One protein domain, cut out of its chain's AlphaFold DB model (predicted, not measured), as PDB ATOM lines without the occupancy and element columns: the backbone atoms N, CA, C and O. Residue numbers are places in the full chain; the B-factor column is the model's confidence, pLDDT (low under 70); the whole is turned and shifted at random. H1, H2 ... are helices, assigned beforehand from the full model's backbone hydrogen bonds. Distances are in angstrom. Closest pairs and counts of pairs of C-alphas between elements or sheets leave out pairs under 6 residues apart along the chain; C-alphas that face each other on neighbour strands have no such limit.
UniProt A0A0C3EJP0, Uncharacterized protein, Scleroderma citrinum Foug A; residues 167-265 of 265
ATOM      1  N   ASP A 167      30.044 -31.874  47.642       97.62
ATOM      2  CA  ASP A 167      30.242 -31.350  46.289       97.62
ATOM      3  C   ASP A 167      31.724 -31.168  45.954       97.62
ATOM      4  O   ASP A 167      32.172 -31.615  44.903       97.62
ATOM      5  N   GLN A 168      32.518 -30.574  46.853       97.88
ATOM      6  CA  GLN A 168      33.965 -30.430  46.657       97.88
ATOM      7  C   GLN A 168      34.638 -31.800  46.516       97.88
ATOM      8  O   GLN A 168      35.435 -32.013  45.605       97.88
ATOM      9  N   THR A 169      34.285 -32.758  47.371       97.69
ATOM     10  CA  THR A 169      34.805 -34.132  47.289       97.69
ATOM     11  C   THR A 169      34.456 -34.773  45.945       97.69
ATOM     12  O   THR A 169      35.322 -35.352  45.284       97.69
ATOM     13  N   MET A 170      33.216 -34.600  45.483       97.44
ATOM     14  CA  MET A 170      32.781 -35.066  44.169       97.44
ATOM     15  C   MET A 170      33.575 -34.395  43.039       97.44
ATOM     16  O   MET A 170      34.029 -35.084  42.127       97.44
ATOM     17  N   GLN A 171      33.826 -33.084  43.113       98.19
ATOM     18  CA  GLN A 171      34.627 -32.361  42.118       98.19
ATOM     19  C   GLN A 171      36.075 -32.862  42.048       98.19
ATOM     20  O   GLN A 171      36.627 -32.970  40.951       98.19
ATOM     21  N   VAL A 172      36.688 -33.229  43.183       98.12
ATOM     22  CA  VAL A 172      38.016 -33.873  43.197       98.12
ATOM     23  C   VAL A 172      37.979 -35.190  42.417       98.12
ATOM     24  O   VAL A 172      38.846 -35.438  41.576       98.12
ATOM     25  N   ILE A 173      36.964 -36.026  42.665       97.25
ATOM     26  CA  ILE A 173      36.807 -37.331  42.007       97.25
ATOM     27  C   ILE A 173      36.563 -37.163  40.504       97.25
ATOM     28  O   ILE A 173      37.219 -37.845  39.715       97.25
ATOM     29  N   ILE A 174      35.662 -36.261  40.105       97.00
ATOM     30  CA  ILE A 174      35.367 -35.961  38.694       97.00
ATOM     31  C   ILE A 174      36.637 -35.482  37.992       97.00
ATOM     32  O   ILE A 174      37.064 -36.100  37.019       97.00
ATOM     33  N   THR A 175      37.315 -34.473  38.552       98.12
ATOM     34  CA  THR A 175      38.559 -33.926  37.986       98.12
ATOM     35  C   THR A 175      39.619 -35.014  37.817       98.12
ATOM     36  O   THR A 175      40.280 -35.089  36.783       98.12
ATOM     37  N   CYS A 176      39.766 -35.897  38.810       97.75
ATOM     38  CA  CYS A 176      40.679 -37.033  38.742       97.75
ATOM     39  C   CYS A 176      40.335 -37.999  37.604       97.75
ATOM     40  O   CYS A 176      41.226 -38.383  36.842       97.75
ATOM     41  N   LYS A 177      39.062 -38.386  37.477       96.81
ATOM     42  CA  LYS A 177      38.595 -39.297  36.427       96.81
ATOM     43  C   LYS A 177      38.776 -38.696  35.033       96.81
ATOM     44  O   LYS A 177      39.353 -39.363  34.177       96.81
ATOM     45  N   ASP A 178      38.393 -37.436  34.840       96.94
ATOM     46  CA  ASP A 178      38.561 -36.709  33.576       96.94
ATOM     47  C   ASP A 178      40.032 -36.661  33.155       96.94
ATOM     48  O   ASP A 178      40.397 -36.990  32.023       96.94
ATOM     49  N   MET A 179      40.906 -36.323  34.104       96.50
ATOM     50  CA  MET A 179      42.351 -36.295  33.904       96.50
ATOM     51  C   MET A 179      42.957 -37.675  33.621       96.50
ATOM     52  O   MET A 179      43.979 -37.765  32.934       96.50
ATOM     53  N   LEU A 180      42.363 -38.742  34.157       95.94
ATOM     54  CA  LEU A 180      42.810 -40.120  33.967       95.94
ATOM     55  C   LEU A 180      42.496 -40.630  32.555       95.94
ATOM     56  O   LEU A 180      43.336 -41.304  31.957       95.94
ATOM     57  N   ILE A 181      41.326 -40.278  32.013       95.44
ATOM     58  CA  ILE A 181      40.884 -40.679  30.664       95.44
ATOM     59  C   ILE A 181      41.285 -39.680  29.567       95.44
ATOM     60  O   ILE A 181      40.954 -39.878  28.397       95.44
ATOM     61  N   GLN A 182      41.998 -38.609  29.919       95.31
ATOM     62  CA  GLN A 182      42.447 -37.591  28.976       95.31
ATOM     63  C   GLN A 182      43.331 -38.191  27.870       95.31
ATOM     64  O   GLN A 182      44.370 -38.808  28.129       95.31
ATOM     65  N   ALA A 183      42.945 -37.953  26.614       93.50
ATOM     66  CA  ALA A 183      43.694 -38.413  25.452       93.50
ATOM     67  C   ALA A 183      45.120 -37.832  25.431       93.50
ATOM     68  O   ALA A 183      45.335 -36.652  25.702       93.50
ATOM     69  N   GLY A 184      46.102 -38.672  25.091       91.56
ATOM     70  CA  GLY A 184      47.509 -38.270  24.984       91.56
ATOM     71  C   GLY A 184      48.267 -38.191  26.313       91.56
ATOM     72  O   GLY A 184      49.470 -37.915  26.310       91.56
ATOM     73  N   ARG A 185      47.623 -38.468  27.453       93.06
ATOM     74  CA  ARG A 185      48.331 -38.549  28.732       93.06
ATOM     75  C   ARG A 185      49.210 -39.796  28.780       93.06
ATOM     76  O   ARG A 185      48.744 -40.916  28.625       93.06
ATOM     77  N   THR A 186      50.493 -39.598  29.053       91.19
ATOM     78  CA  THR A 186      51.478 -40.689  29.183       91.19
ATOM     79  C   THR A 186      52.023 -40.832  30.603       91.19
ATOM     80  O   THR A 186      52.675 -41.822  30.929       91.19
ATOM     81  N   LYS A 187      51.759 -39.851  31.475       92.81
ATOM     82  CA  LYS A 187      52.277 -39.792  32.846       92.81
ATOM     83  C   LYS A 187      51.132 -39.863  33.852       92.81
ATOM     84  O   LYS A 187      50.348 -38.928  33.989       92.81
ATOM     85  N   TYR A 188      51.092 -40.961  34.602       91.81
ATOM     86  CA  TYR A 188      50.077 -41.208  35.637       91.81
ATOM     87  C   TYR A 188      50.648 -41.218  37.060       91.81
ATOM     88  O   TYR A 188      49.899 -41.227  38.039       91.81
ATOM     89  N   LYS A 189      51.982 -41.211  37.210       92.94
ATOM     90  CA  LYS A 189      52.650 -41.268  38.523       92.94
ATOM     91  C   LYS A 189      52.250 -40.089  39.419       92.94
ATOM     92  O   LYS A 189      51.955 -40.301  40.593       92.94
ATOM     93  N   ASN A 190      52.162 -38.899  38.828       94.88
ATOM     94  CA  ASN A 190      51.929 -37.633  39.520       94.88
ATOM     95  C   ASN A 190      50.507 -37.084  39.310       94.88
ATOM     96  O   ASN A 190      50.295 -35.894  39.485       94.88
ATOM     97  N   LEU A 191      49.528 -37.944  38.986       95.88
ATOM     98  CA  LEU A 191      48.135 -37.535  38.743       95.88
ATOM     99  C   LEU A 191      47.568 -36.644  39.860       95.88
ATOM    100  O   LEU A 191      46.865 -35.690  39.577       95.88
ATOM    101  N   HIS A 192      47.910 -36.927  41.117       96.25
ATOM    102  CA  HIS A 192      47.479 -36.141  42.273       96.25
ATOM    103  C   HIS A 192      47.969 -34.682  42.244       96.25
ATOM    104  O   HIS A 192      47.219 -33.794  42.631       96.25
ATOM    105  N   VAL A 193      49.198 -34.435  41.773       96.56
ATOM    106  CA  VAL A 193      49.757 -33.078  41.640       96.56
ATOM    107  C   VAL A 193      48.996 -32.318  40.562       96.56
ATOM    108  O   VAL A 193      48.566 -31.193  40.788       96.56
ATOM    109  N   ASP A 194      48.771 -32.974  39.425       97.31
ATOM    110  CA  ASP A 194      48.082 -32.375  38.283       97.31
ATOM    111  C   ASP A 194      46.606 -32.064  38.632       97.31
ATOM    112  O   ASP A 194      46.078 -31.024  38.246       97.31
ATOM    113  N   VAL A 195      45.948 -32.926  39.426       98.06
ATOM    114  CA  VAL A 195      44.597 -32.675  39.966       98.06
ATOM    115  C   VAL A 195      44.596 -31.476  40.920       98.06
ATOM    116  O   VAL A 195      43.732 -30.613  40.795       98.06
ATOM    117  N   GLU A 196      45.554 -31.382  41.850       98.12
ATOM    118  CA  GLU A 196      45.662 -30.235  42.769       98.12
ATOM    119  C   GLU A 196      45.862 -28.918  42.000       98.12
ATOM    120  O   GLU A 196      45.202 -27.923  42.300       98.12
ATOM    121  N   GLU A 197      46.713 -28.917  40.971       98.06
ATOM    122  CA  GLU A 197      46.949 -27.755  40.105       98.06
ATOM    123  C   GLU A 197      45.692 -27.348  39.316       98.06
ATOM    124  O   GLU A 197      45.354 -26.160  39.244       98.06
ATOM    125  N   GLN A 198      44.947 -28.320  38.781       98.19
ATOM    126  CA  GLN A 198      43.693 -28.067  38.070       98.19
ATOM    127  C   GLN A 198      42.618 -27.478  38.996       98.19
ATOM    128  O   GLN A 198      41.960 -26.497  38.642       98.19
ATOM    129  N   LEU A 199      42.468 -28.031  40.202       98.25
ATOM    130  CA  LEU A 199      41.535 -27.517  41.208       98.25
ATOM    131  C   LEU A 199      41.928 -26.111  41.668       98.25
ATOM    132  O   LEU A 199      41.064 -25.254  41.835       98.25
ATOM    133  N   LYS A 200      43.231 -25.852  41.829       98.19
ATOM    134  CA  LYS A 200      43.754 -24.545  42.240       98.19
ATOM    135  C   LYS A 200      43.531 -23.474  41.177       98.19
ATOM    136  O   LYS A 200      43.098 -22.371  41.505       98.19
ATOM    137  N   SER A 201      43.795 -23.792  39.911       98.25
ATOM    138  CA  SER A 201      43.582 -22.865  38.788       98.25
ATOM    139  C   SER A 201      42.104 -22.527  38.566       98.25
ATOM    140  O   SER A 201      41.796 -21.421  38.126       98.25
ATOM    141  N   HIS A 202      41.189 -23.425  38.943       98.12
ATOM    142  CA  HIS A 202      39.739 -23.245  38.807       98.12
ATOM    143  C   HIS A 202      39.022 -23.120  40.158       98.12
ATOM    144  O   HIS A 202      37.819 -23.377  40.252       98.12
ATOM    145  N   ALA A 203      39.738 -22.693  41.205       97.81
ATOM    146  CA  ALA A 203      39.241 -22.714  42.580       97.81
ATOM    147  C   ALA A 203      37.922 -21.954  42.758       97.81
ATOM    148  O   ALA A 203      37.024 -22.437  43.439       97.81
ATOM    149  N   HIS A 204      37.782 -20.791  42.120       97.56
ATOM    150  CA  HIS A 204      36.564 -19.984  42.203       97.56
ATOM    151  C   HIS A 204      35.356 -20.683  41.560       97.56
ATOM    152  O   HIS A 204      34.265 -20.677  42.117       97.56
ATOM    153  N   THR A 205      35.545 -21.302  40.394       97.69
ATOM    154  CA  THR A 205      34.464 -21.954  39.639       97.69
ATOM    155  C   THR A 205      34.027 -23.265  40.282       97.69
ATOM    156  O   THR A 205      32.844 -23.591  40.270       97.69
ATOM    157  N   LEU A 206      34.973 -24.011  40.856       97.06
ATOM    158  CA  LEU A 206      34.725 -25.323  41.455       97.06
ATOM    159  C   LEU A 206      34.365 -25.254  42.951       97.06
ATOM    160  O   LEU A 206      34.176 -26.290  43.582       97.06
ATOM    161  N   GLY A 207      34.284 -24.052  43.528       96.56
ATOM    162  CA  GLY A 207      33.881 -23.855  44.920       96.56
ATOM    163  C   GLY A 207      34.984 -24.102  45.955       96.56
ATOM    164  O   GLY A 207      34.665 -24.380  47.105       96.56
ATOM    165  N   PHE A 208      36.267 -24.020  45.591       97.75
ATOM    166  CA  PHE A 208      37.430 -24.248  46.470       97.75
ATOM    167  C   PHE A 208      38.100 -22.958  46.978       97.75
ATOM    168  O   PHE A 208      39.208 -22.995  47.519       97.75
ATOM    169  N   GLN A 209      37.460 -21.798  46.833       96.31
ATOM    170  CA  GLN A 209      38.000 -20.507  47.280       96.31
ATOM    171  C   GLN A 209      38.301 -20.451  48.787       96.31
ATOM    172  O   GLN A 209      39.181 -19.711  49.208       96.31
ATOM    173  N   ASN A 210      37.584 -21.236  49.599       93.81
ATOM    174  CA  ASN A 210      37.804 -21.355  51.044       93.81
ATOM    175  C   ASN A 210      38.854 -22.421  51.415       93.81
ATOM    176  O   ASN A 210      39.197 -22.557  52.590       93.81
ATOM    177  N   VAL A 211      39.336 -23.192  50.439       96.06
ATOM    178  CA  VAL A 211      40.321 -24.259  50.638       96.06
ATOM    179  C   VAL A 211      41.724 -23.722  50.405       96.06
ATOM    180  O   VAL A 211      42.570 -23.777  51.295       96.06
ATOM    181  N   PHE A 212      41.961 -23.161  49.220       94.88
ATOM    182  CA  PHE A 212      43.260 -22.606  48.857       94.88
ATOM    183  C   PHE A 212      43.507 -21.291  49.608       94.88
ATOM    184  O   PHE A 212      42.595 -20.478  49.738       94.88
ATOM    185  N   SER A 213      44.744 -21.058  50.065       91.50
ATOM    186  CA  SER A 213      45.172 -19.958  50.972       91.50
ATOM    187  C   SER A 213      45.105 -20.274  52.468       91.50
ATOM    188  O   SER A 213      45.625 -19.495  53.268       91.50
ATOM    189  N   ASN A 214      44.530 -21.415  52.864       89.31
ATOM    190  CA  ASN A 214      44.614 -21.918  54.234       89.31
ATOM    191  C   ASN A 214      45.380 -23.254  54.253       89.31
ATOM    192  O   ASN A 214      44.864 -24.250  53.744       89.31
ATOM    193  N   PRO A 215      46.580 -23.323  54.863       88.75
ATOM    194  CA  PRO A 215      47.413 -24.526  54.822       88.75
ATOM    195  C   PRO A 215      46.751 -25.751  55.470       88.75
ATOM    196  O   PRO A 215      47.003 -26.874  55.039       88.75
ATOM    197  N   VAL A 216      45.886 -25.550  56.469       87.38
ATOM    198  CA  VAL A 216      45.148 -26.638  57.129       87.38
ATOM    199  C   VAL A 216      44.086 -27.203  56.184       87.38
ATOM    200  O   VAL A 216      43.992 -28.415  56.006       87.38
ATOM    201  N   ASN A 217      43.335 -26.335  55.503       93.12
ATOM    202  CA  ASN A 217      42.307 -26.759  54.549       93.12
ATOM    203  C   ASN A 217      42.935 -27.424  53.315       93.12
ATOM    204  O   ASN A 217      42.436 -28.443  52.838       93.12
ATOM    205  N   GLU A 218      44.071 -26.906  52.834       95.19
ATOM    206  CA  GLU A 218      44.858 -27.544  51.773       95.19
ATOM    207  C   GLU A 218      45.347 -28.942  52.179       95.19
ATOM    208  O   GLU A 218      45.382 -29.849  51.351       95.19
ATOM    209  N   GLN A 219      45.695 -29.158  53.452       93.75
ATOM    210  CA  GLN A 219      46.078 -30.484  53.940       93.75
ATOM    211  C   GLN A 219      44.904 -31.473  53.903       93.75
ATOM    212  O   GLN A 219      45.096 -32.620  53.488       93.75
ATOM    213  N   VAL A 220      43.699 -31.030  54.278       93.88
ATOM    214  CA  VAL A 220      42.464 -31.829  54.166       93.88
ATOM    215  C   VAL A 220      42.176 -32.164  52.702       93.88
ATOM    216  O   VAL A 220      41.945 -33.326  52.369       93.88
ATOM    217  N   LEU A 221      42.297 -31.183  51.803       96.94
ATOM    218  CA  LEU A 221      42.167 -31.408  50.364       96.94
ATOM    219  C   LEU A 221      43.174 -32.440  49.848       96.94
ATOM    220  O   LEU A 221      42.792 -33.379  49.152       96.94
ATOM    221  N   ARG A 222      44.454 -32.320  50.224       96.94
ATOM    222  CA  ARG A 222      45.497 -33.281  49.832       96.94
ATOM    223  C   ARG A 222      45.215 -34.691  50.343       96.94
ATOM    224  O   ARG A 222      45.602 -35.649  49.677       96.94
ATOM    225  N   ALA A 223      44.562 -34.845  51.498       95.19
ATOM    226  CA  ALA A 223      44.148 -36.157  51.991       95.19
ATOM    227  C   ALA A 223      43.116 -36.807  51.055       95.19
ATOM    228  O   ALA A 223      43.307 -37.956  50.667       95.19
ATOM    229  N   VAL A 224      42.111 -36.052  50.602       96.62
ATOM    230  CA  VAL A 224      41.111 -36.533  49.630       96.62
ATOM    231  C   VAL A 224      41.739 -36.769  48.254       96.62
ATOM    232  O   VAL A 224      41.526 -37.806  47.631       96.62
ATOM    233  N   ILE A 225      42.616 -35.874  47.788       97.25
ATOM    234  CA  ILE A 225      43.334 -36.055  46.518       97.25
ATOM    235  C   ILE A 225      44.200 -37.328  46.538       97.25
ATOM    236  O   ILE A 225      44.359 -37.970  45.498       97.25
ATOM    237  N   LYS A 226      44.733 -37.772  47.685       94.75
ATOM    238  CA  LYS A 226      45.472 -39.052  47.751       94.75
ATOM    239  C   LYS A 226      44.619 -40.250  47.328       94.75
ATOM    240  O   LYS A 226      45.182 -41.203  46.781       94.75
ATOM    241  N   GLU A 227      43.295 -40.198  47.470       93.81
ATOM    242  CA  GLU A 227      42.388 -41.249  46.989       93.81
ATOM    243  C   GLU A 227      42.414 -41.404  45.458       93.81
ATOM    244  O   GLU A 227      42.163 -42.494  44.935       93.81
ATOM    245  N   CYS A 228      42.854 -40.372  44.723       93.19
ATOM    246  CA  CYS A 228      43.101 -40.439  43.278       93.19
ATOM    247  C   CYS A 228      44.090 -41.551  42.908       93.19
ATOM    248  O   CYS A 228      43.992 -42.145  41.833       93.19
ATOM    249  N   SER A 229      45.035 -41.874  43.799       92.38
ATOM    250  CA  SER A 229      45.951 -43.000  43.594       92.38
ATOM    251  C   SER A 229      45.209 -44.341  43.540       92.38
ATOM    252  O   SER A 229      45.552 -45.185  42.713       92.38
ATOM    253  N   GLY A 230      44.153 -44.511  44.344       93.94
ATOM    254  CA  GLY A 230      43.277 -45.680  44.325       93.94
ATOM    255  C   GLY A 230      42.444 -45.759  43.047       93.94
ATOM    256  O   GLY A 230      42.370 -46.827  42.439       93.94
ATOM    257  N   ILE A 231      41.882 -44.633  42.591       95.19
ATOM    258  CA  ILE A 231      41.152 -44.546  41.310       95.19
ATOM    259  C   ILE A 231      42.067 -44.954  40.149       95.19
ATOM    260  O   ILE A 231      41.706 -45.814  39.345       95.19
ATOM    261  N   ARG A 232      43.288 -44.407  40.107       95.31
ATOM    262  CA  ARG A 232      44.302 -44.771  39.112       95.31
ATOM    263  C   ARG A 232      44.623 -46.264  39.146       95.31
ATOM    264  O   ARG A 232      44.649 -46.893  38.096       95.31
ATOM    265  N   SER A 233      44.869 -46.837  40.324       95.69
ATOM    266  CA  SER A 233      45.185 -48.267  40.444       95.69
ATOM    267  C   SER A 233      44.041 -49.148  39.938       95.69
ATOM    268  O   SER A 233      44.295 -50.089  39.191       95.69
ATOM    269  N   LYS A 234      42.784 -48.815  40.267       95.88
ATOM    270  CA  LYS A 234      41.598 -49.523  39.752       95.88
ATOM    271  C   LYS A 234      41.488 -49.436  38.227       95.88
ATOM    272  O   LYS A 234      41.136 -50.419  37.583       95.88
ATOM    273  N   PHE A 235      41.816 -48.288  37.645       95.25
ATOM    274  CA  PHE A 235      41.834 -48.113  36.194       95.25
ATOM    275  C   PHE A 235      42.954 -48.913  35.521       95.25
ATOM    276  O   PHE A 235      42.711 -49.581  34.521       95.25
ATOM    277  N   CYS A 236      44.162 -48.912  36.089       93.00
ATOM    278  CA  CYS A 236      45.257 -49.746  35.593       93.00
ATOM    279  C   CYS A 236      44.907 -51.238  35.655       93.00
ATOM    280  O   CYS A 236      45.179 -51.950  34.696       93.00
ATOM    281  N   MET A 237      44.266 -51.698  36.736       93.88
ATOM    282  CA  MET A 237      43.767 -53.075  36.828       93.88
ATOM    283  C   MET A 237      42.739 -53.376  35.736       93.88
ATOM    284  O   MET A 237      42.880 -54.375  35.051       93.88
ATOM    285  N   LEU A 238      41.788 -52.471  35.483       93.94
ATOM    286  CA  LEU A 238      40.811 -52.633  34.401       93.94
ATOM    287  C   LEU A 238      41.470 -52.777  33.015       93.94
ATOM    288  O   LEU A 238      40.984 -53.545  32.190       93.94
ATOM    289  N   ILE A 239      42.564 -52.051  32.751       92.12
ATOM    290  CA  ILE A 239      43.350 -52.204  31.513       92.12
ATOM    291  C   ILE A 239      44.032 -53.574  31.467       92.12
ATOM    292  O   ILE A 239      44.008 -54.237  30.438       92.12
ATOM    293  N   LEU A 240      44.657 -54.000  32.563       91.75
ATOM    294  CA  LEU A 240      45.338 -55.295  32.612       91.75
ATOM    295  C   LEU A 240      44.351 -56.455  32.439       91.75
ATOM    296  O   LEU A 240      44.616 -57.374  31.666       91.75
ATOM    297  N   ASP A 241      43.192 -56.374  33.092       91.06
ATOM    298  CA  ASP A 241      42.136 -57.382  33.016       91.06
ATOM    299  C   ASP A 241      41.551 -57.489  31.596       91.06
ATOM    300  O   ASP A 241      41.205 -58.586  31.152       91.06
ATOM    301  N   SER A 242      41.477 -56.380  30.847       92.94
ATOM    302  CA  SER A 242      40.969 -56.395  29.466       92.94
ATOM    303  C   SER A 242      41.937 -57.049  28.478       92.94
ATOM    304  O   SER A 242      41.496 -57.683  27.516       92.94
ATOM    305  N   MET A 243      43.248 -56.969  28.737       89.75
ATOM    306  CA  MET A 243      44.284 -57.603  27.910       89.75
ATOM    307  C   MET A 243      44.316 -59.134  28.050       89.75
ATOM    308  O   MET A 243      44.831 -59.810  27.159       89.75
ATOM    309  N   GLY A 244      43.718 -59.673  29.118       83.81
ATOM    310  CA  GLY A 244      43.673 -61.103  29.413       83.81
ATOM    311  C   GLY A 244      44.989 -61.646  29.977       83.81
ATOM    312  O   GLY A 244      46.086 -61.258  29.574       83.81
ATOM    313  N   VAL A 245      44.879 -62.586  30.911       74.38
ATOM    314  CA  VAL A 245      45.998 -63.424  31.358       74.38
ATOM    315  C   VAL A 245      45.994 -64.649  30.434       74.38
ATOM    316  O   VAL A 245      44.930 -65.197  30.169       74.38
ATOM    317  N   ASP A 246      47.143 -65.029  29.872       80.56
ATOM    318  CA  ASP A 246      47.320 -66.160  28.928       80.56
ATOM    319  C   ASP A 246      47.018 -65.893  27.438       80.56
ATOM    320  O   ASP A 246      46.870 -66.823  26.644       80.56
ATOM    321  N   GLY A 247      46.968 -64.627  27.011       72.06
ATOM    322  CA  GLY A 247      46.869 -64.270  25.584       72.06
ATOM    323  C   GLY A 247      45.488 -64.491  24.958       72.06
ATOM    324  O   GLY A 247      45.310 -64.279  23.757       72.06
ATOM    325  N   LYS A 248      44.493 -64.876  25.761       80.38
ATOM    326  CA  LYS A 248      43.084 -64.853  25.373       80.38
ATOM    327  C   LYS A 248      42.502 -63.490  25.735       80.38
ATOM    328  O   LYS A 248      42.414 -63.157  26.912       80.38
ATOM    329  N   LEU A 249      42.089 -62.721  24.728       78.38
ATOM    330  CA  LEU A 249      41.397 -61.450  24.941       78.38
ATOM    331  C   LEU A 249      40.137 -61.690  25.783       78.38
ATOM    332  O   LEU A 249      39.249 -62.440  25.373       78.38
ATOM    333  N   CYS A 250      40.080 -61.062  26.957       82.94
ATOM    334  CA  CYS A 250      38.912 -61.109  27.837       82.94
ATOM    335  C   CYS A 250      37.802 -60.159  27.379       82.94
ATOM    336  O   CYS A 250      36.649 -60.351  27.754       82.94
ATOM    337  N   MET A 251      38.149 -59.130  26.600       93.75
ATOM    338  CA  MET A 251      37.250 -58.037  26.259       93.75
ATOM    339  C   MET A 251      37.583 -57.472  24.879       93.75
ATOM    340  O   MET A 251      38.753 -57.281  24.538       93.75
ATOM    341  N   THR A 252      36.559 -57.192  24.080       94.38
ATOM    342  CA  THR A 252      36.720 -56.437  22.833       94.38
ATOM    343  C   THR A 252      37.037 -54.968  23.130       94.38
ATOM    344  O   THR A 252      36.751 -54.451  24.212       94.38
ATOM    345  N   LEU A 253      37.619 -54.254  22.159       93.38
ATOM    346  CA  LEU A 253      37.907 -52.824  22.318       93.38
ATOM    347  C   LEU A 253      36.630 -52.008  22.587       93.38
ATOM    348  O   LEU A 253      36.657 -51.092  23.404       93.38
ATOM    349  N   GLU A 254      35.520 -52.349  21.929       95.94
ATOM    350  CA  GLU A 254      34.231 -51.667  22.100       95.94
ATOM    351  C   GLU A 254      33.686 -51.842  23.520       95.94
ATOM    352  O   GLU A 254      33.330 -50.857  24.170       95.94
ATOM    353  N   GLU A 255      33.703 -53.072  24.039       95.88
ATOM    354  CA  GLU A 255      33.304 -53.365  25.417       95.88
ATOM    355  C   GLU A 255      34.189 -52.615  26.420       95.88
ATOM    356  O   GLU A 255      33.682 -52.046  27.395       95.88
ATOM    357  N   PHE A 256      35.506 -52.584  26.188       94.69
ATOM    358  CA  PHE A 256      36.448 -51.878  27.053       94.69
ATOM    359  C   PHE A 256      36.170 -50.377  27.087       94.69
ATOM    360  O   PHE A 256      36.037 -49.801  28.169       94.69
ATOM    361  N   VAL A 257      36.025 -49.748  25.917       95.06
ATOM    362  CA  VAL A 257      35.708 -48.319  25.805       95.06
ATOM    363  C   VAL A 257      34.383 -48.012  26.493       95.06
ATOM    364  O   VAL A 257      34.322 -47.074  27.290       95.06
ATOM    365  N   TRP A 258      33.348 -48.823  26.257       96.12
ATOM    366  CA  TRP A 258      32.060 -48.677  26.930       96.12
ATOM    367  C   TRP A 258      32.205 -48.757  28.454       96.12
ATOM    368  O   TRP A 258      31.738 -47.879  29.171       96.12
ATOM    369  N   THR A 259      32.942 -49.748  28.955       95.75
ATOM    370  CA  THR A 259      33.150 -49.954  30.397       95.75
ATOM    371  C   THR A 259      33.930 -48.820  31.052       95.75
ATOM    372  O   THR A 259      33.609 -48.420  32.174       95.75
ATOM    373  N   VAL A 260      34.952 -48.292  30.373       95.25
ATOM    374  CA  VAL A 260      35.698 -47.120  30.844       95.25
ATOM    375  C   VAL A 260      34.782 -45.904  30.895       95.25
ATOM    376  O   VAL A 260      34.724 -45.246  31.933       95.25
ATOM    377  N   LEU A 261      34.032 -45.631  29.824       93.75
ATOM    378  CA  LEU A 261      33.124 -44.487  29.774       93.75
ATOM    379  C   LEU A 261      32.038 -44.586  30.848       93.75
ATOM    380  O   LEU A 261      31.855 -43.627  31.575       93.75
ATOM    381  N   SER A 262      31.394 -45.740  31.042       94.12
ATOM    382  CA  SER A 262      30.339 -45.881  32.058       94.12
ATOM    383  C   SER A 262      30.830 -45.750  33.505       94.12
ATOM    384  O   SER A 262      30.038 -45.444  34.393       94.12
ATOM    385  N   LYS A 263      32.109 -46.038  33.788       94.44
ATOM    386  CA  LYS A 263      32.662 -45.988  35.157       94.44
ATOM    387  C   LYS A 263      33.373 -44.672  35.475       94.44
ATOM    388  O   LYS A 263      33.411 -44.253  36.642       94.44
ATOM    389  N   TYR A 264      33.986 -44.053  34.470       93.56
ATOM    390  CA  TYR A 264      34.895 -42.920  34.640       93.56
ATOM    391  C   TYR A 264      34.403 -41.625  33.979       93.56
ATOM    392  O   TYR A 264      35.062 -40.611  34.170       93.56
ATOM    393  N   LYS A 265      33.274 -41.627  33.265       84.94
ATOM    394  CA  LYS A 265      32.657 -40.437  32.666       84.94
ATOM    395  C   LYS A 265      31.182 -40.350  33.050       84.94
ATOM    396  O   LYS A 265      30.689 -39.209  33.151       84.94
TER     397      LYS A 265
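This is residues 167 to 265 of the 265 residues of an uncharacterized protein of Scleroderma citrinum Foug A (UniProt A0A0C3EJP0). The domain is a loose rod of helices, in which H3 and H4 follow each other in nearly one line and make the long axis. Beside this row H1 and H5 meet near their last residues, with H1 beside the place where H3 passes into H4 and H5 folded back along H4, while H2 crosses H1 and pairs with H3 as a hairpin. The link from H4 to H5 rounds one end of the rod, the long link from H2 to H3 lies toward the other, and residues 182 to 187 stick out from the side. The printed part has 99 residues with five named helices, in the order H1 H2 H3 H4 H5, and no named strand; its class is all helix. It is loose, with a radius of gyration of the C-alphas of 15.7 A, and the C-alphas span 52 by 22 by 20 A.

H1, residues 167 to 181, is the hub, touching four other helices. H2, residues 191 to 201, touches H1 at a steep tilt of 56 degrees, opposite ways; the closest C-alphas, those of Cys 176 and Val 195, are 6.0 A apart. H3, residues 215 to 226, touches H2 with residues 222 to 226 alone, and the two form a helical hairpin at a steep tilt of 44 degrees, opposite ways; their closest C-alphas, those of His 192 and Ile 225, are 5.9 A apart. H1 and H3 only just touch, with 3 pairs of C-alphas within 8 A, the closest being those of Val 172 and Ile 225 at 6.6 A. H4, residues 228 to 243, touches H1 with residues 228 to 232 alone; the closest C-alphas, those of Cys 176 and Cys 228, are 6.2 A apart. H1 and H4 run the same way at a tilt of 37 degrees, only just steep. H2 and H4 touch only at their ends, where the C-alphas of His 192 and Cys 228 are the closest, 6.2 A apart. H3 and H4 meet only through their link. H5, residues 253 to 264, only just touches H1, with 3 pairs of C-alphas within 8 A; the closest are those of Lys 177 and Tyr 264, 5.5 A apart, and the two run opposite ways at a shallow tilt of 20 degrees. H4 and H5 are close but not clearly touching, with the C-alphas of Ser 242 and Phe 256 the closest at 6.8 A, at a shallow tilt of 16 degrees, opposite ways. H1, H4 and H5 form a bundle, a group of helices that run roughly along one another. H5 is apart from H2 and from H3. In H1, H2, H3, H4 and H5 every O i to N i+4 pair is within hydrogen-bond range.

H1 runs from Asp 167, with its C-alpha at (30.242, -31.350, 46.289), to Ile 181, over 21.1 A. H2 runs from Leu 191 to Ser 201, and H3 from Pro 215 to Lys 226. H4, from Cys 228 at (43.101, -40.439, 43.278) to Met 243, is the longest helix, with 16 residues and 23.1 A. H5 runs from Leu 253 to Tyr 264, whose C-alpha is at (34.895, -42.920, 34.640).

The two C-alphas farthest apart, those of Asn 214 and Lys 248, are 51.8 A from each other. The link from H2 to H3, residues 202 to 214, is long; that from H3 to H4 is tight, and those from H1 to H2 and from H4 to H5 are short. Residues 182 to 187 stand free. The printed part has no cut and ends at Lys 265, the chain's last residue. The mean pLDDT of the printed part is 93.9, and no printed residue is under 70.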